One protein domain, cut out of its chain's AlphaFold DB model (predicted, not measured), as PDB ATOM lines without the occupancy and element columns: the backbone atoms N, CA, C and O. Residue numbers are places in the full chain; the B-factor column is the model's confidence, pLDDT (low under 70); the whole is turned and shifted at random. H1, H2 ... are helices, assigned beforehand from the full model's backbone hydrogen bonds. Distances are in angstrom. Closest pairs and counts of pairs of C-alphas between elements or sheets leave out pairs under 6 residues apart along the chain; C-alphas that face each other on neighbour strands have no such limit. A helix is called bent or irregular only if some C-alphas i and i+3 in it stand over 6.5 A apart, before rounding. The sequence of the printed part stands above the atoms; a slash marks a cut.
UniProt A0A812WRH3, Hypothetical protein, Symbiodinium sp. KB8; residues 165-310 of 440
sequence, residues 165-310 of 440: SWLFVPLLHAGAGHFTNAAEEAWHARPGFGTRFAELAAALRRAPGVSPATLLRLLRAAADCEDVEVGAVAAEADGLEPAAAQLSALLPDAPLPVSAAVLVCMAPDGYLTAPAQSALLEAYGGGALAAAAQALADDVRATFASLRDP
ATOM      1  N   SER A 165      16.366 -35.435  -4.063       85.69
ATOM      2  CA  SER A 165      17.740 -35.038  -3.714       85.69
ATOM      3  C   SER A 165      17.816 -34.144  -2.470       85.69
ATOM      4  O   SER A 165      18.796 -34.212  -1.741       85.69
ATOM      5  N   TRP A 166      16.777 -33.343  -2.190       91.75
ATOM      6  CA  TRP A 166      16.702 -32.504  -0.983       91.75
ATOM      7  C   TRP A 166      16.654 -33.314   0.322       91.75
ATOM      8  O   TRP A 166      16.917 -32.744   1.374       91.75
ATOM      9  N   LEU A 167      16.290 -34.601   0.267       94.50
ATOM     10  CA  LEU A 167      16.293 -35.513   1.411       94.50
ATOM     11  C   LEU A 167      17.452 -36.503   1.318       94.50
ATOM     12  O   LEU A 167      18.169 -36.693   2.291       94.50
ATOM     13  N   PHE A 168      17.631 -37.138   0.158       95.56
ATOM     14  CA  PHE A 168      18.568 -38.254   0.012       95.56
ATOM     15  C   PHE A 168      20.023 -37.819   0.152       95.56
ATOM     16  O   PHE A 168      20.795 -38.523   0.792       95.56
ATOM     17  N   VAL A 169      20.393 -36.652  -0.385       95.00
ATOM     18  CA  VAL A 169      21.761 -36.135  -0.237       95.00
ATOM     19  C   VAL A 169      22.055 -35.835   1.242       95.00
ATOM     20  O   VAL A 169      22.974 -36.450   1.782       95.00
ATOM     21  N   PRO A 170      21.243 -35.024   1.956       95.75
ATOM     22  CA  PRO A 170      21.337 -34.880   3.411       95.75
ATOM     23  C   PRO A 170      21.409 -36.197   4.181       95.75
ATOM     24  O   PRO A 170      22.267 -36.358   5.040       95.75
ATOM     25  N   LEU A 171      20.538 -37.153   3.858       97.12
ATOM     26  CA  LEU A 171      20.466 -38.435   4.553       97.12
ATOM     27  C   LEU A 171      21.756 -39.253   4.394       97.12
ATOM     28  O   LEU A 171      22.263 -39.797   5.372       97.12
ATOM     29  N   LEU A 172      22.307 -39.315   3.179       97.31
ATOM     30  CA  LEU A 172      23.560 -40.020   2.897       97.31
ATOM     31  C   LEU A 172      24.754 -39.341   3.577       97.31
ATOM     32  O   LEU A 172      25.597 -40.030   4.146       97.31
ATOM     33  N   HIS A 173      24.803 -38.006   3.597       96.06
ATOM     34  CA  HIS A 173      25.835 -37.272   4.335       96.06
ATOM     35  C   HIS A 173      25.715 -37.456   5.857       96.06
ATOM     36  O   HIS A 173      26.735 -37.630   6.522       96.06
ATOM     37  N   ALA A 174      24.500 -37.487   6.410       96.44
ATOM     38  CA  ALA A 174      24.274 -37.780   7.825       96.44
ATOM     39  C   ALA A 174      24.692 -39.221   8.177       96.44
ATOM     40  O   ALA A 174      25.395 -39.447   9.167       96.44
ATOM     41  N   GLY A 175      24.334 -40.197   7.333       97.00
ATOM     42  CA  GLY A 175      24.761 -41.593   7.469       97.00
ATOM     43  C   GLY A 175      26.280 -41.769   7.379       97.00
ATOM     44  O   GLY A 175      26.860 -42.533   8.144       97.00
ATOM     45  N   ALA A 176      26.933 -40.985   6.521       96.81
ATOM     46  CA  ALA A 176      28.386 -40.905   6.402       96.81
ATOM     47  C   ALA A 176      29.088 -40.192   7.573       96.81
ATOM     48  O   ALA A 176      30.312 -40.233   7.654       96.81
ATOM     49  N   GLY A 177      28.344 -39.536   8.474       95.75
ATOM     50  CA  GLY A 177      28.926 -38.732   9.554       95.75
ATOM     51  C   GLY A 177      29.572 -37.433   9.062       95.75
ATOM     52  O   GLY A 177      30.458 -36.900   9.717       95.75
ATOM     53  N   HIS A 178      29.152 -36.926   7.900       94.38
ATOM     54  CA  HIS A 178      29.643 -35.669   7.329       94.38
ATOM     55  C   HIS A 178      28.843 -34.443   7.800       94.38
ATOM     56  O   HIS A 178      29.150 -33.330   7.390       94.38
ATOM     57  N   PHE A 179      27.786 -34.620   8.592       92.88
ATOM     58  CA  PHE A 179      26.985 -33.507   9.100       92.88
ATOM     59  C   PHE A 179      27.669 -32.791  10.259       92.88
ATOM     60  O   PHE A 179      28.341 -33.411  11.079       92.88
ATOM     61  N   THR A 180      27.448 -31.480  10.352       93.81
ATOM     62  CA  THR A 180      27.760 -30.743  11.578       93.81
ATOM     63  C   THR A 180      26.720 -31.055  12.654       93.81
ATOM     64  O   THR A 180      25.559 -31.339  12.348       93.81
ATOM     65  N   ASN A 181      27.103 -30.934  13.929       92.81
ATOM     66  CA  ASN A 181      26.172 -31.111  15.052       92.81
ATOM     67  C   ASN A 181      24.940 -30.198  14.913       92.81
ATOM     68  O   ASN A 181      23.815 -30.625  15.144       92.81
ATOM     69  N   ALA A 182      25.140 -28.959  14.450       94.44
ATOM     70  CA  ALA A 182      24.056 -28.007  14.232       94.44
ATOM     71  C   ALA A 182      23.083 -28.457  13.126       94.44
ATOM     72  O   ALA A 182      21.879 -28.207  13.223       94.44
ATOM     73  N   ALA A 183      23.578 -29.105  12.067       94.56
ATOM     74  CA  ALA A 183      22.727 -29.675  11.028       94.56
ATOM     75  C   ALA A 183      21.949 -30.890  11.547       94.56
ATOM     76  O   ALA A 183      20.738 -30.962  11.325       94.56
ATOM     77  N   GLU A 184      22.604 -31.805  12.273       93.69
ATOM     78  CA  GLU A 184      21.934 -32.958  12.892       93.69
ATOM     79  C   GLU A 184      20.825 -32.506  13.854       93.69
ATOM     80  O   GLU A 184      19.685 -32.958  13.728       93.69
ATOM     81  N   GLU A 185      21.108 -31.543  14.736       94.38
ATOM     82  CA  GLU A 185      20.121 -30.944  15.643       94.38
ATOM     83  C   GLU A 185      18.958 -30.299  14.881       94.38
ATOM     84  O   GLU A 185      17.793 -30.498  15.231       94.38
ATOM     85  N   ALA A 186      19.241 -29.560  13.801       95.19
ATOM     86  CA  ALA A 186      18.205 -28.917  13.001       95.19
ATOM     87  C   ALA A 186      17.268 -29.932  12.331       95.19
ATOM     88  O   ALA A 186      16.061 -29.692  12.273       95.19
ATOM     89  N   TRP A 187      17.800 -31.049  11.821       95.31
ATOM     90  CA  TRP A 187      16.997 -32.143  11.270       95.31
ATOM     91  C   TRP A 187      16.207 -32.869  12.355       95.31
ATOM     92  O   TRP A 187      15.006 -33.079  12.184       95.31
ATOM     93  N   HIS A 188      16.841 -33.184  13.483       94.19
ATOM     94  CA  HIS A 188      16.199 -33.851  14.613       94.19
ATOM     95  C   HIS A 188      15.046 -33.019  15.195       94.19
ATOM     96  O   HIS A 188      13.994 -33.556  15.534       94.19
ATOM     97  N   ALA A 189      15.199 -31.696  15.252       94.88
ATOM     98  CA  ALA A 189      14.188 -30.780  15.775       94.88
ATOM     99  C   ALA A 189      12.935 -30.646  14.887       94.88
ATOM    100  O   ALA A 189      11.989 -29.960  15.277       94.88
ATOM    101  N   ARG A 190      12.893 -31.249  13.688       93.06
ATOM    102  CA  ARG A 190      11.734 -31.129  12.791       93.06
ATOM    103  C   ARG A 190      10.565 -32.013  13.232       93.06
ATOM    104  O   ARG A 190      10.678 -33.242  13.174       93.06
ATOM    105  N   PRO A 191       9.400 -31.418  13.554       91.00
ATOM    106  CA  PRO A 191       8.213 -32.188  13.895       91.00
ATOM    107  C   PRO A 191       7.770 -33.080  12.729       91.00
ATOM    108  O   PRO A 191       7.755 -32.649  11.576       91.00
ATOM    109  N   GLY A 192       7.396 -34.320  13.038       88.44
ATOM    110  CA  GLY A 192       6.804 -35.272  12.093       88.44
ATOM    111  C   GLY A 192       7.793 -36.129  11.298       88.44
ATOM    112  O   GLY A 192       7.426 -37.225  10.887       88.44
ATOM    113  N   PHE A 193       9.042 -35.689  11.105       93.25
ATOM    114  CA  PHE A 193      10.018 -36.449  10.307       93.25
ATOM    115  C   PHE A 193      11.450 -36.476  10.857       93.25
ATOM    116  O   PHE A 193      12.248 -37.277  10.372       93.25
ATOM    117  N   GLY A 194      11.783 -35.665  11.870       95.44
ATOM    118  CA  GLY A 194      13.131 -35.613  12.448       95.44
ATOM    119  C   GLY A 194      13.602 -36.953  13.019       95.44
ATOM    120  O   GLY A 194      14.689 -37.412  12.676       95.44
ATOM    121  N   THR A 195      12.756 -37.636  13.798       96.50
ATOM    122  CA  THR A 195      13.067 -38.956  14.379       96.50
ATOM    123  C   THR A 195      13.349 -40.002  13.301       96.50
ATOM    124  O   THR A 195      14.395 -40.640  13.321       96.50
ATOM    125  N   ARG A 196      12.473 -40.113  12.291       96.88
ATOM    126  CA  ARG A 196      12.650 -41.061  11.175       96.88
ATOM    127  C   ARG A 196      13.899 -40.761  10.351       96.88
ATOM    128  O   ARG A 196      14.578 -41.680   9.910       96.88
ATOM    129  N   PHE A 197      14.218 -39.484  10.139       97.44
ATOM    130  CA  PHE A 197      15.465 -39.096   9.481       97.44
ATOM    131  C   PHE A 197      16.686 -39.573  10.279       97.44
ATOM    132  O   PHE A 197      17.588 -40.183   9.705       97.44
ATOM    133  N   ALA A 198      16.696 -39.346  11.597       97.06
ATOM    134  CA  ALA A 198      17.783 -39.769  12.477       97.06
ATOM    135  C   ALA A 198      17.939 -41.299  12.521       97.06
ATOM    136  O   ALA A 198      19.060 -41.802  12.464       97.06
ATOM    137  N   GLU A 199      16.834 -42.048  12.549       97.75
ATOM    138  CA  GLU A 199      16.835 -43.515  12.495       97.75
ATOM    139  C   GLU A 199      17.451 -44.045  11.196       97.75
ATOM    140  O   GLU A 199      18.318 -44.920  11.236       97.75
ATOM    141  N   LEU A 200      17.055 -43.488  10.044       98.00
ATOM    142  CA  LEU A 200      17.613 -43.867   8.744       98.00
ATOM    143  C   LEU A 200      19.107 -43.526   8.653       98.00
ATOM    144  O   LEU A 200      19.896 -44.348   8.189       98.00
ATOM    145  N   ALA A 201      19.517 -42.349   9.135       97.69
ATOM    146  CA  ALA A 201      20.925 -41.959   9.177       97.69
ATOM    147  C   ALA A 201      21.744 -42.894  10.086       97.69
ATOM    148  O   ALA A 201      22.819 -43.355   9.704       97.69
ATOM    149  N   ALA A 202      21.220 -43.244  11.264       97.62
ATOM    150  CA  ALA A 202      21.858 -44.180  12.187       97.62
ATOM    151  C   ALA A 202      21.920 -45.614  11.634       97.62
ATOM    152  O   ALA A 202      22.855 -46.354  11.943       97.62
ATOM    153  N   ALA A 203      20.937 -46.028  10.831       98.00
ATOM    154  CA  ALA A 203      20.966 -47.305  10.126       98.00
ATOM    155  C   ALA A 203      22.064 -47.322   9.051       98.00
ATOM    156  O   ALA A 203      22.881 -48.239   9.049       98.00
ATOM    157  N   LEU A 204      22.162 -46.272   8.226       98.06
ATOM    158  CA  LEU A 204      23.236 -46.127   7.232       98.06
ATOM    159  C   LEU A 204      24.628 -46.124   7.876       98.06
ATOM    160  O   LEU A 204      25.538 -46.772   7.375       98.06
ATOM    161  N   ARG A 205      24.790 -45.449   9.018       96.88
ATOM    162  CA  ARG A 205      26.066 -45.383   9.746       96.88
ATOM    163  C   ARG A 205      26.521 -46.736  10.298       96.88
ATOM    164  O   ARG A 205      27.717 -46.975  10.426       96.88
ATOM    165  N   ARG A 206      25.569 -47.605  10.653       97.88
ATOM    166  CA  ARG A 206      25.823 -48.965  11.159       97.88
ATOM    167  C   ARG A 206      25.915 -50.014  10.051       97.88
ATOM    168  O   ARG A 206      26.218 -51.166  10.356       97.88
ATOM    169  N   ALA A 207      25.627 -49.644   8.805       97.50
ATOM    170  CA  ALA A 207      25.662 -50.570   7.687       97.50
ATOM    171  C   ALA A 207      27.077 -51.146   7.502       97.50
ATOM    172  O   ALA A 207      28.064 -50.413   7.632       97.50
ATOM    173  N   PRO A 208      27.202 -52.451   7.198       97.38
ATOM    174  CA  PRO A 208      28.493 -53.043   6.889       97.38
ATOM    175  C   PRO A 208      29.081 -52.415   5.622       97.38
ATOM    176  O   PRO A 208      28.362 -51.875   4.779       97.38
ATOM    177  N   GLY A 209      30.402 -52.504   5.483       96.75
ATOM    178  CA  GLY A 209      31.060 -52.030   4.274       96.75
ATOM    179  C   GLY A 209      30.626 -52.823   3.037       96.75
ATOM    180  O   GLY A 209      30.385 -54.028   3.119       96.75
ATOM    181  N   VAL A 210      30.565 -52.155   1.886       96.56
ATOM    182  CA  VAL A 210      30.170 -52.750   0.601       96.56
ATOM    183  C   VAL A 210      31.370 -52.796  -0.333       96.56
ATOM    184  O   VAL A 210      32.151 -51.849  -0.391       96.56
ATOM    185  N   SER A 211      31.532 -53.889  -1.078       96.44
ATOM    186  CA  SER A 211      32.654 -54.004  -2.009       96.44
ATOM    187  C   SER A 211      32.544 -52.976  -3.154       96.44
ATOM    188  O   SER A 211      31.439 -52.784  -3.689       96.44
ATOM    189  N   PRO A 212      33.648 -52.308  -3.552       96.31
ATOM    190  CA  PRO A 212      33.679 -51.399  -4.698       96.31
ATOM    191  C   PRO A 212      33.015 -51.978  -5.953       96.31
ATOM    192  O   PRO A 212      32.231 -51.289  -6.611       96.31
ATOM    193  N   ALA A 213      33.249 -53.262  -6.250       94.50
ATOM    194  CA  ALA A 213      32.648 -53.936  -7.400       94.50
ATOM    195  C   ALA A 213      31.113 -54.020  -7.318       94.50
ATOM    196  O   ALA A 213      30.413 -53.852  -8.320       94.50
ATOM    197  N   THR A 214      30.561 -54.265  -6.127       95.00
ATOM    198  CA  THR A 214      29.105 -54.298  -5.920       95.00
ATOM    199  C   THR A 214      28.498 -52.911  -6.068       95.00
ATOM    200  O   THR A 214      27.506 -52.758  -6.783       95.00
ATOM    201  N   LEU A 215      29.124 -51.897  -5.470       96.12
ATOM    202  CA  LEU A 215      28.667 -50.517  -5.592       96.12
ATOM    203  C   LEU A 215      28.706 -50.034  -7.050       96.12
ATOM    204  O   LEU A 215      27.747 -49.426  -7.513       96.12
ATOM    205  N   LEU A 216      29.756 -50.374  -7.803       95.12
ATOM    206  CA  LEU A 216      29.865 -50.054  -9.227       95.12
ATOM    207  C   LEU A 216      28.735 -50.681 -10.061       95.12
ATOM    208  O   LEU A 216      28.172 -50.012 -10.929       95.12
ATOM    209  N   ARG A 217      28.383 -51.951  -9.805       94.62
ATOM    210  CA  ARG A 217      27.261 -52.618 -10.491       94.62
ATOM    211  C   ARG A 217      25.937 -51.916 -10.210       94.62
ATOM    212  O   ARG A 217      25.193 -51.649 -11.148       94.62
ATOM    213  N   LEU A 218      25.662 -51.596  -8.943       95.06
ATOM    214  CA  LEU A 218      24.443 -50.887  -8.546       95.06
ATOM    215  C   LEU A 218      24.390 -49.477  -9.140       95.06
ATOM    216  O   LEU A 218      23.338 -49.052  -9.602       95.06
ATOM    217  N   LEU A 219      25.527 -48.779  -9.183       94.06
ATOM    218  CA  LEU A 219      25.642 -47.446  -9.767       94.06
ATOM    219  C   LEU A 219      25.301 -47.442 -11.261       94.06
ATOM    220  O   LEU A 219      24.517 -46.605 -11.704       94.06
ATOM    221  N   ARG A 220      25.845 -48.398 -12.026       92.25
ATOM    222  CA  ARG A 220      25.535 -48.560 -13.456       92.25
ATOM    223  C   ARG A 220      24.072 -48.930 -13.679       92.25
ATOM    224  O   ARG A 220      23.394 -48.265 -14.448       92.25
ATOM    225  N   ALA A 221      23.562 -49.905 -12.931       90.88
ATOM    226  CA  ALA A 221      22.165 -50.315 -13.029       90.88
ATOM    227  C   ALA A 221      21.188 -49.177 -12.671       90.88
ATOM    228  O   ALA A 221      20.144 -49.030 -13.304       90.88
ATOM    229  N   ALA A 222      21.526 -48.340 -11.683       90.25
ATOM    230  CA  ALA A 222      20.749 -47.150 -11.348       90.25
ATOM    231  C   ALA A 222      20.777 -46.107 -12.478       90.25
ATOM    232  O   ALA A 222      19.750 -45.490 -12.754       90.25
ATOM    233  N   ALA A 223      21.927 -45.921 -13.132       88.31
ATOM    234  CA  ALA A 223      22.066 -45.007 -14.263       88.31
ATOM    235  C   ALA A 223      21.243 -45.471 -15.473       88.31
ATOM    236  O   ALA A 223      20.471 -44.681 -16.012       88.31
ATOM    237  N   ASP A 224      21.309 -46.764 -15.807       86.12
ATOM    238  CA  ASP A 224      20.522 -47.363 -16.891       86.12
ATOM    239  C   ASP A 224      19.011 -47.152 -16.679       86.12
ATOM    240  O   ASP A 224      18.265 -46.913 -17.628       86.12
ATOM    241  N   CYS A 225      18.541 -47.200 -15.426       83.00
ATOM    242  CA  CYS A 225      17.134 -46.952 -15.106       83.00
ATOM    243  C   CYS A 225      16.724 -45.479 -15.283       83.00
ATOM    244  O   CYS A 225      15.585 -45.211 -15.662       83.00
ATOM    245  N   GLU A 226      17.617 -44.527 -15.002       76.19
ATOM    246  CA  GLU A 226      17.328 -43.086 -15.094       76.19
ATOM    247  C   GLU A 226      17.377 -42.585 -16.556       76.19
ATOM    248  O   GLU A 226      16.566 -41.738 -16.943       76.19
ATOM    249  N   ASP A 227      18.244 -43.160 -17.400       70.81
ATOM    250  CA  ASP A 227      18.354 -42.820 -18.831       70.81
ATOM    251  C   ASP A 227      17.087 -43.164 -19.633       70.81
ATOM    252  O   ASP A 227      16.740 -42.479 -20.602       70.81
ATOM    253  N   VAL A 228      16.347 -44.195 -19.212       60.38
ATOM    254  CA  VAL A 228      15.084 -44.607 -19.850       60.38
ATOM    255  C   VAL A 228      13.953 -43.600 -19.585       60.38
ATOM    256  O   VAL A 228      13.040 -43.473 -20.405       60.38
ATOM    257  N   GLU A 229      13.991 -42.854 -18.476       56.19
ATOM    258  CA  GLU A 229      12.900 -41.950 -18.082       56.19
ATOM    259  C   GLU A 229      13.060 -40.515 -18.606       56.19
ATOM    260  O   GLU A 229      12.063 -39.837 -18.882       56.19
ATOM    261  N   VAL A 230      14.294 -40.037 -18.774       55.19
ATOM    262  CA  VAL A 230      14.587 -38.657 -19.182       55.19
ATOM    263  C   VAL A 230      15.211 -38.674 -20.565       55.19
ATOM    264  O   VAL A 230      16.411 -38.471 -20.695       55.19
ATOM    265  N   GLY A 231      14.398 -38.919 -21.599       46.25
ATOM    266  CA  GLY A 231      14.836 -38.960 -23.000       46.25
ATOM    267  C   GLY A 231      15.944 -37.944 -23.315       46.25
ATOM    268  O   GLY A 231      15.676 -36.760 -23.503       46.25
ATOM    269  N   ALA A 232      17.183 -38.443 -23.322       41.59
ATOM    270  CA  ALA A 232      18.419 -37.794 -23.735       41.59
ATOM    271  C   ALA A 232      18.608 -36.316 -23.325       41.59
ATOM    272  O   ALA A 232      18.908 -35.475 -24.175       41.59
ATOM    273  N   VAL A 233      18.519 -35.970 -22.034       45.09
ATOM    274  CA  VAL A 233      19.180 -34.738 -21.551       45.09
ATOM    275  C   VAL A 233      20.504 -35.116 -20.897       45.09
ATOM    276  O   VAL A 233      20.600 -35.285 -19.687       45.09
ATOM    277  N   ALA A 234      21.528 -35.217 -21.744       47.66
ATOM    278  CA  ALA A 234      22.905 -35.647 -21.482       47.66
ATOM    279  C   ALA A 234      23.706 -34.832 -20.433       47.66
ATOM    280  O   ALA A 234      24.922 -34.949 -20.372       47.66
ATOM    281  N   ALA A 235      23.070 -33.982 -19.622       46.94
ATOM    282  CA  ALA A 235      23.759 -33.009 -18.771       46.94
ATOM    283  C   ALA A 235      24.052 -33.488 -17.333       46.94
ATOM    284  O   ALA A 235      24.859 -32.860 -16.659       46.94
ATOM    285  N   GLU A 236      23.427 -34.568 -16.843       51.62
ATOM    286  CA  GLU A 236      23.738 -35.133 -15.508       51.62
ATOM    287  C   GLU A 236      24.603 -36.409 -15.557       51.62
ATOM    288  O   GLU A 236      25.017 -36.905 -14.509       51.62
ATOM    289  N   ALA A 237      24.938 -36.903 -16.756       52.69
ATOM    290  CA  ALA A 237      25.790 -38.081 -16.948       52.69
ATOM    291  C   ALA A 237      27.286 -37.814 -16.667       52.69
ATOM    292  O   ALA A 237      28.013 -38.740 -16.309       52.69
ATOM    293  N   ASP A 238      27.738 -36.553 -16.735       60.47
ATOM    294  CA  ASP A 238      29.153 -36.175 -16.538       60.47
ATOM    295  C   ASP A 238      29.703 -36.536 -15.143       60.47
ATOM    296  O   ASP A 238      30.910 -36.690 -14.967       60.47
ATOM    297  N   GLY A 239      28.836 -36.700 -14.137       67.25
ATOM    298  CA  GLY A 239      29.251 -37.067 -12.778       67.25
ATOM    299  C   GLY A 239      29.449 -38.570 -12.546       67.25
ATOM    300  O   GLY A 239      30.053 -38.948 -11.543       67.25
ATOM    301  N   LEU A 240      28.950 -39.435 -13.437       82.06
ATOM    302  CA  LEU A 240      28.945 -40.886 -13.222       82.06
ATOM    303  C   LEU A 240      30.293 -41.531 -13.560       82.06
ATOM    304  O   LEU A 240      30.813 -42.326 -12.777       82.06
ATOM    305  N   GLU A 241      30.862 -41.172 -14.711       86.50
ATOM    306  CA  GLU A 241      32.113 -41.750 -15.216       86.50
ATOM    307  C   GLU A 241      33.295 -41.565 -14.249       86.50
ATOM    308  O   GLU A 241      33.995 -42.545 -13.980       86.50
ATOM    309  N   PRO A 242      33.506 -40.385 -13.627       88.44
ATOM    310  CA  PRO A 242      34.567 -40.219 -12.636       88.44
ATOM    311  C   PRO A 242      34.402 -41.136 -11.417       88.44
ATOM    312  O   PRO A 242      35.387 -41.701 -10.944       88.44
ATOM    313  N   ALA A 243      33.173 -41.307 -10.919       88.88
ATOM    314  CA  ALA A 243      32.888 -42.186  -9.786       88.88
ATOM    315  C   ALA A 243      33.087 -43.663 -10.161       88.88
ATOM    316  O   ALA A 243      33.704 -44.423  -9.415       88.88
ATOM    317  N   ALA A 244      32.620 -44.069 -11.344       90.50
ATOM    318  CA  ALA A 244      32.786 -45.425 -11.852       90.50
ATOM    319  C   ALA A 244      34.264 -45.784 -12.076       90.50
ATOM    320  O   ALA A 244      34.698 -46.883 -11.715       90.50
ATOM    321  N   ALA A 245      35.047 -44.856 -12.630       90.56
ATOM    322  CA  ALA A 245      36.485 -45.013 -12.814       90.56
ATOM    323  C   ALA A 245      37.217 -45.136 -11.471       90.56
ATOM    324  O   ALA A 245      38.043 -46.033 -11.311       90.56
ATOM    325  N   GLN A 246      36.874 -44.295 -10.487       92.00
ATOM    326  CA  GLN A 246      37.440 -44.385  -9.139       92.00
ATOM    327  C   GLN A 246      37.115 -45.725  -8.477       92.00
ATOM    328  O   GLN A 246      38.029 -46.397  -8.014       92.00
ATOM    329  N   LEU A 247      35.850 -46.160  -8.496       92.06
ATOM    330  CA  LEU A 247      35.448 -47.458  -7.941       92.06
ATOM    331  C   LEU A 247      36.162 -48.630  -8.622       92.06
ATOM    332  O   LEU A 247      36.555 -49.575  -7.947       92.06
ATOM    333  N   SER A 248      36.366 -48.556  -9.941       91.31
ATOM    334  CA  SER A 248      37.094 -49.585 -10.699       91.31
ATOM    335  C   SER A 248      38.591 -49.615 -10.376       91.31
ATOM    336  O   SER A 248      39.225 -50.659 -10.504       91.31
ATOM    337  N   ALA A 249      39.162 -48.474  -9.984       91.56
ATOM    338  CA  ALA A 249      40.577 -48.334  -9.652       91.56
ATOM    339  C   ALA A 249      40.907 -48.720  -8.200       91.56
ATOM    340  O   ALA A 249      42.082 -48.888  -7.870       91.56
ATOM    341  N   LEU A 250      39.902 -48.859  -7.329       89.62
ATOM    342  CA  LEU A 250      40.101 -49.282  -5.945       89.62
ATOM    343  C   LEU A 250      40.480 -50.767  -5.904       89.62
ATOM    344  O   LEU A 250      39.641 -51.654  -6.043       89.62
ATOM    345  N   LEU A 251      41.772 -51.026  -5.707       75.00
ATOM    346  CA  LEU A 251      42.327 -52.346  -5.432       75.00
ATOM    347  C   LEU A 251      43.072 -52.316  -4.091       75.00
ATOM    348  O   LEU A 251      43.872 -51.400  -3.874       75.00
ATOM    349  N   PRO A 252      42.883 -53.319  -3.210       76.62
ATOM    350  CA  PRO A 252      41.970 -54.471  -3.328       76.62
ATOM    351  C   PRO A 252      40.482 -54.109  -3.112       76.62
ATOM    352  O   PRO A 252      40.190 -53.030  -2.603       76.62
ATOM    353  N   ASP A 253      39.558 -55.031  -3.450       84.00
ATOM    354  CA  ASP A 253      38.080 -54.939  -3.272       84.00
ATOM    355  C   ASP A 253      37.669 -54.988  -1.781       84.00
ATOM    356  O   ASP A 253      36.767 -55.717  -1.365       84.00
ATOM    357  N   ALA A 254      38.394 -54.250  -0.938       90.81
ATOM    358  CA  ALA A 254      38.116 -54.119   0.477       90.81
ATOM    359  C   ALA A 254      36.746 -53.445   0.670       90.81
ATOM    360  O   ALA A 254      36.435 -52.491  -0.049       90.81
ATOM    361  N   PRO A 255      35.933 -53.897   1.642       95.38
ATOM    362  CA  PRO A 255      34.637 -53.291   1.910       95.38
ATOM    363  C   PRO A 255      34.781 -51.796   2.213       95.38
ATOM    364  O   PRO A 255      35.475 -51.407   3.155       95.38
ATOM    365  N   LEU A 256      34.111 -50.957   1.428       96.00
ATOM    366  CA  LEU A 256      34.064 -49.520   1.651       96.00
ATOM    367  C   LEU A 256      33.021 -49.217   2.726       96.00
ATOM    368  O   LEU A 256      31.890 -49.676   2.598       96.00
ATOM    369  N   PRO A 257      33.341 -48.445   3.775       97.06
ATOM    370  CA  PRO A 257      32.313 -47.872   4.631       97.06
ATOM    371  C   PRO A 257      31.521 -46.797   3.869       97.06
ATOM    372  O   PRO A 257      32.035 -46.172   2.936       97.06
ATOM    373  N   VAL A 258      30.291 -46.521   4.319       97.38
ATOM    374  CA  VAL A 258      29.400 -45.519   3.700       97.38
ATOM    375  C   VAL A 258      30.060 -44.142   3.566       97.38
ATOM    376  O   VAL A 258      29.874 -43.470   2.554       97.38
ATOM    377  N   SER A 259      30.896 -43.745   4.531       96.75
ATOM    378  CA  SER A 259      31.634 -42.478   4.499       96.75
ATOM    379  C   SER A 259      32.588 -42.382   3.309       96.75
ATOM    380  O   SER A 259      32.564 -41.393   2.575       96.75
ATOM    381  N   ALA A 260      33.371 -43.433   3.055       96.00
ATOM    382  CA  ALA A 260      34.276 -43.494   1.913       96.00
ATOM    383  C   ALA A 260      33.506 -43.565   0.586       96.00
ATOM    384  O   ALA A 260      33.842 -42.854  -0.358       96.00
ATOM    385  N   ALA A 261      32.444 -44.372   0.519       96.62
ATOM    386  CA  ALA A 261      31.645 -44.510  -0.696       96.62
ATOM    387  C   ALA A 261      30.940 -43.208  -1.099       96.62
ATOM    388  O   ALA A 261      30.925 -42.872  -2.281       96.62
ATOM    389  N   VAL A 262      30.420 -42.440  -0.134       96.38
ATOM    390  CA  VAL A 262      29.861 -41.107  -0.407       96.38
ATOM    391  C   VAL A 262      30.916 -40.208  -1.043       96.38
ATOM    392  O   VAL A 262      30.622 -39.599  -2.062       96.38
ATOM    393  N   LEU A 263      32.145 -40.161  -0.514       94.44
ATOM    394  CA  LEU A 263      33.213 -39.325  -1.078       94.44
ATOM    395  C   LEU A 263      33.614 -39.744  -2.499       94.44
ATOM    396  O   LEU A 263      33.852 -38.878  -3.335       94.44
ATOM    397  N   VAL A 264      33.659 -41.049  -2.782       94.62
ATOM    398  CA  VAL A 264      33.998 -41.580  -4.116       94.62
ATOM    399  C   VAL A 264      32.906 -41.275  -5.147       94.62
ATOM    400  O   VAL A 264      33.205 -40.978  -6.302       94.62
ATOM    401  N   CYS A 265      31.636 -41.336  -4.745       93.94
ATOM    402  CA  CYS A 265      30.496 -41.091  -5.633       93.94
ATOM    403  C   CYS A 265      30.118 -39.607  -5.776       93.94
ATOM    404  O   CYS A 265      29.193 -39.278  -6.522       93.94
ATOM    405  N   MET A 266      30.786 -38.720  -5.045       93.50
ATOM    406  CA  MET A 266      30.483 -37.296  -4.994       93.50
ATOM    407  C   MET A 266      31.147 -36.542  -6.146       93.50
ATOM    408  O   MET A 266      32.334 -36.709  -6.426       93.50
ATOM    409  N   ALA A 267      30.381 -35.675  -6.803       89.19
ATOM    410  CA  ALA A 267      30.901 -34.767  -7.815       89.19
ATOM    411  C   ALA A 267      31.780 -33.663  -7.176       89.19
ATOM    412  O   ALA A 267      31.724 -33.444  -5.961       89.19
ATOM    413  N   PRO A 268      32.594 -32.927  -7.961       84.75
ATOM    414  CA  PRO A 268      33.494 -31.896  -7.427       84.75
ATOM    415  C   PRO A 268      32.802 -30.770  -6.644       84.75
ATOM    416  O   PRO A 268      33.433 -30.116  -5.818       84.75
ATOM    417  N   ASP A 269      31.516 -30.535  -6.901       83.62
ATOM    418  CA  ASP A 269      30.670 -29.564  -6.199       83.62
ATOM    419  C   ASP A 269      30.067 -30.115  -4.894       83.62
ATOM    420  O   ASP A 269      29.273 -29.445  -4.235       83.62
ATOM    421  N   GLY A 270      30.420 -31.340  -4.513       86.50
ATOM    422  CA  GLY A 270      29.888 -32.012  -3.341       86.50
ATOM    423  C   GLY A 270      28.544 -32.707  -3.571       86.50
ATOM    424  O   GLY A 270      28.022 -33.312  -2.641       86.50
ATOM    425  N   TYR A 271      27.937 -32.613  -4.757       90.38
ATOM    426  CA  TYR A 271      26.624 -33.198  -5.023       90.38
ATOM    427  C   TYR A 271      26.716 -34.691  -5.373       90.38
ATOM    428  O   TYR A 271      27.653 -35.145  -6.027       90.38
ATOM    429  N   LEU A 272      25.703 -35.462  -4.969       92.25
ATOM    430  CA  LEU A 272      25.515 -36.850  -5.395       92.25
ATOM    431  C   LEU A 272      24.473 -36.891  -6.509       92.25
ATOM    432  O   LEU A 272      23.343 -36.430  -6.321       92.25
ATOM    433  N   THR A 273      24.825 -37.477  -7.650       91.44
ATOM    434  CA  THR A 273      23.895 -37.659  -8.774       91.44
ATOM    435  C   THR A 273      22.716 -38.556  -8.377       91.44
ATOM    436  O   THR A 273      22.785 -39.307  -7.403       91.44
ATOM    437  N   ALA A 274      21.603 -38.490  -9.114       90.50
ATOM    438  CA  ALA A 274      20.444 -39.338  -8.819       90.50
ATOM    439  C   ALA A 274      20.774 -40.850  -8.837       90.50
ATOM    440  O   ALA A 274      20.406 -41.522  -7.870       90.50
ATOM    441  N   PRO A 275      21.543 -41.374  -9.818       91.94
ATOM    442  CA  PRO A 275      22.009 -42.761  -9.782       91.94
ATOM    443  C   PRO A 275      22.846 -43.083  -8.540       91.94
ATOM    444  O   PRO A 275      22.628 -44.116  -7.910       91.94
ATOM    445  N   ALA A 276      23.757 -42.187  -8.143       94.69
ATOM    446  CA  ALA A 276      24.583 -42.377  -6.952       94.69
ATOM    447  C   ALA A 276      23.742 -42.425  -5.669       94.69
ATOM    448  O   ALA A 276      23.972 -43.284  -4.821       94.69
ATOM    449  N   GLN A 277      22.733 -41.555  -5.543       95.12
ATOM    450  CA  GLN A 277      21.803 -41.574  -4.409       95.12
ATOM    451  C   GLN A 277      21.101 -42.935  -4.294       95.12
ATOM    452  O   GLN A 277      21.098 -43.535  -3.219       95.12
ATOM    453  N   SER A 278      20.535 -43.428  -5.398       94.31
ATOM    454  CA  SER A 278      19.806 -44.700  -5.433       94.31
ATOM    455  C   SER A 278      20.723 -45.892  -5.145       94.31
ATOM    456  O   SER A 278      20.393 -46.732  -4.311       94.31
ATOM    457  N   ALA A 279      21.898 -45.934  -5.777       95.56
ATOM    458  CA  ALA A 279      22.863 -47.012  -5.594       95.56
ATOM    459  C   ALA A 279      23.404 -47.080  -4.160       95.56
ATOM    460  O   ALA A 279      23.527 -48.172  -3.618       95.56
ATOM    461  N   LEU A 280      23.692 -45.938  -3.525       97.44
ATOM    462  CA  LEU A 280      24.177 -45.898  -2.142       97.44
ATOM    463  C   LEU A 280      23.104 -46.336  -1.139       97.44
ATOM    464  O   LEU A 280      23.403 -47.100  -0.223       97.44
ATOM    465  N   LEU A 281      21.857 -45.882  -1.310       97.00
ATOM    466  CA  LEU A 281      20.754 -46.301  -0.442       97.00
ATOM    467  C   LEU A 281      20.497 -47.808  -0.552       97.00
ATOM    468  O   LEU A 281      20.337 -48.466   0.474       97.00
ATOM    469  N   GLU A 282      20.522 -48.358  -1.767       96.06
ATOM    470  CA  GLU A 282      20.360 -49.797  -1.987       96.06
ATOM    471  C   GLU A 282      21.555 -50.594  -1.446       96.06
ATOM    472  O   GLU A 282      21.371 -51.596  -0.763       96.06
ATOM    473  N   ALA A 283      22.786 -50.136  -1.687       97.12
ATOM    474  CA  ALA A 283      23.999 -50.838  -1.275       97.12
ATOM    475  C   ALA A 283      24.120 -50.976   0.250       97.12
ATOM    476  O   ALA A 283      24.444 -52.053   0.744       97.12
ATOM    477  N   TYR A 284      23.878 -49.891   0.992       97.94
ATOM    478  CA  TYR A 284      24.097 -49.853   2.444       97.94
ATOM    479  C   TYR A 284      22.831 -50.110   3.259       97.94
ATOM    480  O   TYR A 284      22.908 -50.576   4.392       97.94
ATOM    481  N   GLY A 285      21.662 -49.792   2.711       94.12
ATOM    482  CA  GLY A 285      20.390 -49.937   3.407       94.12
ATOM    483  C   GLY A 285      19.498 -51.065   2.887       94.12
ATOM    484  O   GLY A 285      18.538 -51.443   3.563       94.12
ATOM    485  N   GLY A 286      19.792 -51.590   1.695       95.31
ATOM    486  CA  GLY A 286      18.901 -52.485   0.964       95.31
ATOM    487  C   GLY A 286      17.575 -51.823   0.577       95.31
ATOM    488  O   GLY A 286      17.250 -50.700   0.986       95.31
ATOM    489  N   GLY A 287      16.749 -52.571  -0.153       91.44
ATOM    490  CA  GLY A 287      15.440 -52.091  -0.598       91.44
ATOM    491  C   GLY A 287      14.518 -51.611   0.531       91.44
ATOM    492  O   GLY A 287      13.728 -50.692   0.325       91.44
ATOM    493  N   ALA A 288      14.628 -52.168   1.745       93.31
ATOM    494  CA  ALA A 288      13.801 -51.759   2.884       93.31
ATOM    495  C   ALA A 288      14.120 -50.331   3.360       93.31
ATOM    496  O   ALA A 288      13.208 -49.514   3.511       93.31
ATOM    497  N   LEU A 289      15.402 -50.001   3.557       94.75
ATOM    498  CA  LEU A 289      15.809 -48.653   3.957       94.75
ATOM    499  C   LEU A 289      15.576 -47.657   2.821       94.75
ATOM    500  O   LEU A 289      15.091 -46.554   3.069       94.75
ATOM    501  N   ALA A 290      15.864 -48.050   1.577       93.62
ATOM    502  CA  ALA A 290      15.616 -47.211   0.412       93.62
ATOM    503  C   ALA A 290      14.120 -46.865   0.267       93.62
ATOM    504  O   ALA A 290      13.762 -45.700   0.070       93.62
ATOM    505  N   ALA A 291      13.229 -47.844   0.465       93.12
ATOM    506  CA  ALA A 291      11.785 -47.626   0.495       93.12
ATOM    507  C   ALA A 291      11.354 -46.739   1.673       93.12
ATOM    508  O   ALA A 291      10.532 -45.840   1.495       93.12
ATOM    509  N   ALA A 292      11.929 -46.933   2.863       95.56
ATOM    510  CA  ALA A 292      11.634 -46.107   4.032       95.56
ATOM    511  C   ALA A 292      12.076 -44.643   3.847       95.56
ATOM    512  O   ALA A 292      11.345 -43.725   4.231       95.56
ATOM    513  N   ALA A 293      13.227 -44.413   3.208       95.69
ATOM    514  CA  ALA A 293      13.699 -43.083   2.834       95.69
ATOM    515  C   ALA A 293      12.777 -42.426   1.796       95.69
ATOM    516  O   ALA A 293      12.448 -41.244   1.919       95.69
ATOM    517  N   GLN A 294      12.312 -43.184   0.801       94.19
ATOM    518  CA  GLN A 294      11.346 -42.695  -0.183       94.19
ATOM    519  C   GLN A 294      10.004 -42.338   0.474       94.19
ATOM    520  O   GLN A 294       9.497 -41.238   0.251       94.19
ATOM    521  N   ALA A 295       9.481 -43.196   1.353       94.19
ATOM    522  CA  ALA A 295       8.264 -42.925   2.117       94.19
ATOM    523  C   ALA A 295       8.401 -41.653   2.970       94.19
ATOM    524  O   ALA A 295       7.505 -40.815   2.981       94.19
ATOM    525  N   LEU A 296       9.556 -41.449   3.615       95.62
ATOM    526  CA  LEU A 296       9.839 -40.214   4.349       95.62
ATOM    527  C   LEU A 296       9.791 -38.978   3.434       95.62
ATOM    528  O   LEU A 296       9.206 -37.958   3.800       95.62
ATOM    529  N   ALA A 297      10.363 -39.057   2.228       93.62
ATOM    530  CA  ALA A 297      10.296 -37.968   1.251       93.62
ATOM    531  C   ALA A 297       8.855 -37.657   0.822       93.62
ATOM    532  O   ALA A 297       8.510 -36.495   0.585       93.62
ATOM    533  N   ASP A 298       8.021 -38.685   0.696       91.44
ATOM    534  CA  ASP A 298       6.611 -38.554   0.341       91.44
ATOM    535  C   ASP A 298       5.791 -37.925   1.469       91.44
ATOM    536  O   ASP A 298       5.054 -36.970   1.215       91.44
ATOM    537  N   ASP A 299       6.000 -38.354   2.711       91.94
ATOM    538  CA  ASP A 299       5.309 -37.818   3.888       91.94
ATOM    539  C   ASP A 299       5.639 -36.339   4.124       91.94
ATOM    540  O   ASP A 299       4.752 -35.513   4.369       91.94
ATOM    541  N   VAL A 300       6.911 -35.958   3.969       91.06
ATOM    542  CA  VAL A 300       7.322 -34.551   4.052       91.06
ATOM    543  C   VAL A 300       6.661 -33.735   2.942       91.06
ATOM    544  O   VAL A 300       6.122 -32.656   3.197       91.06
ATOM    545  N   ARG A 301       6.633 -34.246   1.705       89.81
ATOM    546  CA  ARG A 301       5.946 -33.570   0.593       89.81
ATOM    547  C   ARG A 301       4.451 -33.420   0.851       89.81
ATOM    548  O   ARG A 301       3.910 -32.355   0.549       89.81
ATOM    549  N   ALA A 302       3.799 -34.436   1.410       89.06
ATOM    550  CA  ALA A 302       2.389 -34.388   1.782       89.06
ATOM    551  C   ALA A 302       2.133 -33.335   2.873       89.06
ATOM    552  O   ALA A 302       1.200 -32.543   2.748       89.06
ATOM    553  N   THR A 303       3.018 -33.249   3.868       89.44
ATOM    554  CA  THR A 303       2.963 -32.238   4.935       89.44
ATOM    555  C   THR A 303       3.089 -30.818   4.376       89.44
ATOM    556  O   THR A 303       2.324 -29.929   4.733       89.44
ATOM    557  N   PHE A 304       4.002 -30.574   3.434       86.75
ATOM    558  CA  PHE A 304       4.089 -29.260   2.782       86.75
ATOM    559  C   PHE A 304       2.936 -28.984   1.812       86.75
ATOM    560  O   PHE A 304       2.594 -27.826   1.579       86.75
ATOM    561  N   ALA A 305       2.344 -30.024   1.223       85.75
ATOM    562  CA  ALA A 305       1.186 -29.876   0.356       85.75
ATOM    563  C   ALA A 305      -0.071 -29.488   1.147       85.75
ATOM    564  O   ALA A 305      -0.834 -28.662   0.657       85.75
ATOM    565  N   SER A 306      -0.265 -30.011   2.363       82.44
ATOM    566  CA  SER A 306      -1.389 -29.617   3.225       82.44
ATOM    567  C   SER A 306      -1.257 -28.188   3.759       82.44
ATOM    568  O   SER A 306      -2.263 -27.519   3.971       82.44
ATOM    569  N   LEU A 307      -0.024 -27.695   3.913       81.38
ATOM    570  CA  LEU A 307       0.264 -26.309   4.294       81.38
ATOM    571  C   LEU A 307       0.088 -25.303   3.145       81.38
ATOM    572  O   LEU A 307       0.115 -24.095   3.387       81.38
ATOM    573  N   ARG A 308      -0.077 -25.754   1.892       75.94
ATOM    574  CA  ARG A 308      -0.397 -24.832   0.797       75.94
ATOM    575  C   ARG A 308      -1.811 -24.299   0.977       75.94
ATOM    576  O   ARG A 308      -2.771 -25.064   1.001       75.94
ATOM    577  N   ASP A 309      -1.928 -22.975   0.999       69.06
ATOM    578  CA  ASP A 309      -3.219 -22.299   0.967       69.06
ATOM    579  C   ASP A 309      -4.003 -22.745  -0.287       69.06
ATOM    580  O   ASP A 309      -3.530 -22.510  -1.414       69.06
ATOM    581  N   PRO A 310      -5.193 -23.359  -0.138       64.62
ATOM    582  CA  PRO A 310      -6.020 -23.768  -1.269       64.62
ATOM    583  C   PRO A 310      -6.357 -22.600  -2.209       64.62
ATOM    584  O   PRO A 310      -6.640 -22.828  -3.386       64.62
TER     585      PRO A 310
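What this domain is: This is residues 165 to 310 of the 440 residues of the protein "Hypothetical protein" of Symbiodinium sp. KB8 (UniProt A0A812WRH3). A compact helical body is built round H7a, the inner arm of a long bent helix, with H1, H4 and H6 packed round it. The other arm, H7b, folds back, lies partly side by side with H3 and runs out to one end of the domain; H2 packs on the first residues of H3, and H5 packs on H4 and H6 at the other end. Residues 228 to 235 and 304 to 310 stick out. The printed part has 146 residues with seven named helices, H1 to H7 in chain order, and no named strand; its class is all helix. The radius of gyration of the C-alphas is 15.8 A and the spans are 50 by 37 by 28 A.

How they stand to each other: The hub is H7, residues 274 to 306, assigned as one helix by its hydrogen bonds but bent: C-alphas 284 and 287 are 9.4 A apart, and its arms H7a, residues 274 to 284, and H7b, residues 287 to 306, stand at a steep tilt of 52 degrees. H7a touches H4, residues 212 to 227, opposite ways at a steep tilt of 39 degrees; the closest C-alphas, of Ala 222 and Pro 275, are 4.8 A apart. H6, residues 258 to 265, forms a helical hairpin with H7a, closest at the C-alphas of Cys 265 and Ala 276, 6.2 A. H1, residues 165 to 175, touches H7a, closest at the C-alphas of Phe 168 and Gln 277, 6.4 A, at a tilt of 34 degrees, only just shallow. H5, residues 237 to 249, forms a helical hairpin with H4, closest at the C-alphas of Pro 212 and Leu 247, 5.4 A. H3, residues 194 to 206, touches H7b with residues 196 to 200 alone, opposite ways at a shallow tilt of 20 degrees; the closest C-alphas are those of Leu 200 and Leu 289, 7.0 A. H2, residues 181 to 188, touches H3, closest at the C-alphas of His 188 and Gly 194, 4.1 A. Every O i to N i+4 pair is within hydrogen-bond range in H2, H3, H4, H6, H7a and H7b; H1 has 6 of 7 and H5 6 of 9.

Where its parts are: H1 begins at C-alpha 165 (17.740, -35.038, -3.714). From first to last C-alpha, H3 measures 18.5 A, H4 22.5 A, H5 19.4 A and H7b 28.3 A. H7a begins at C-alpha 274 (20.444, -39.338, -8.819), and H7b ends at C-alpha 306 (-1.389, -29.617, 3.225).

The domain as a whole: The C-alphas farthest apart, of Pro 252 and Pro 310, are 57.0 A apart. The printed part has no cut, and no link is long. Mean pLDDT of the printed part is 89.0; residues 228 to 239 and 309 to 310 are under 70.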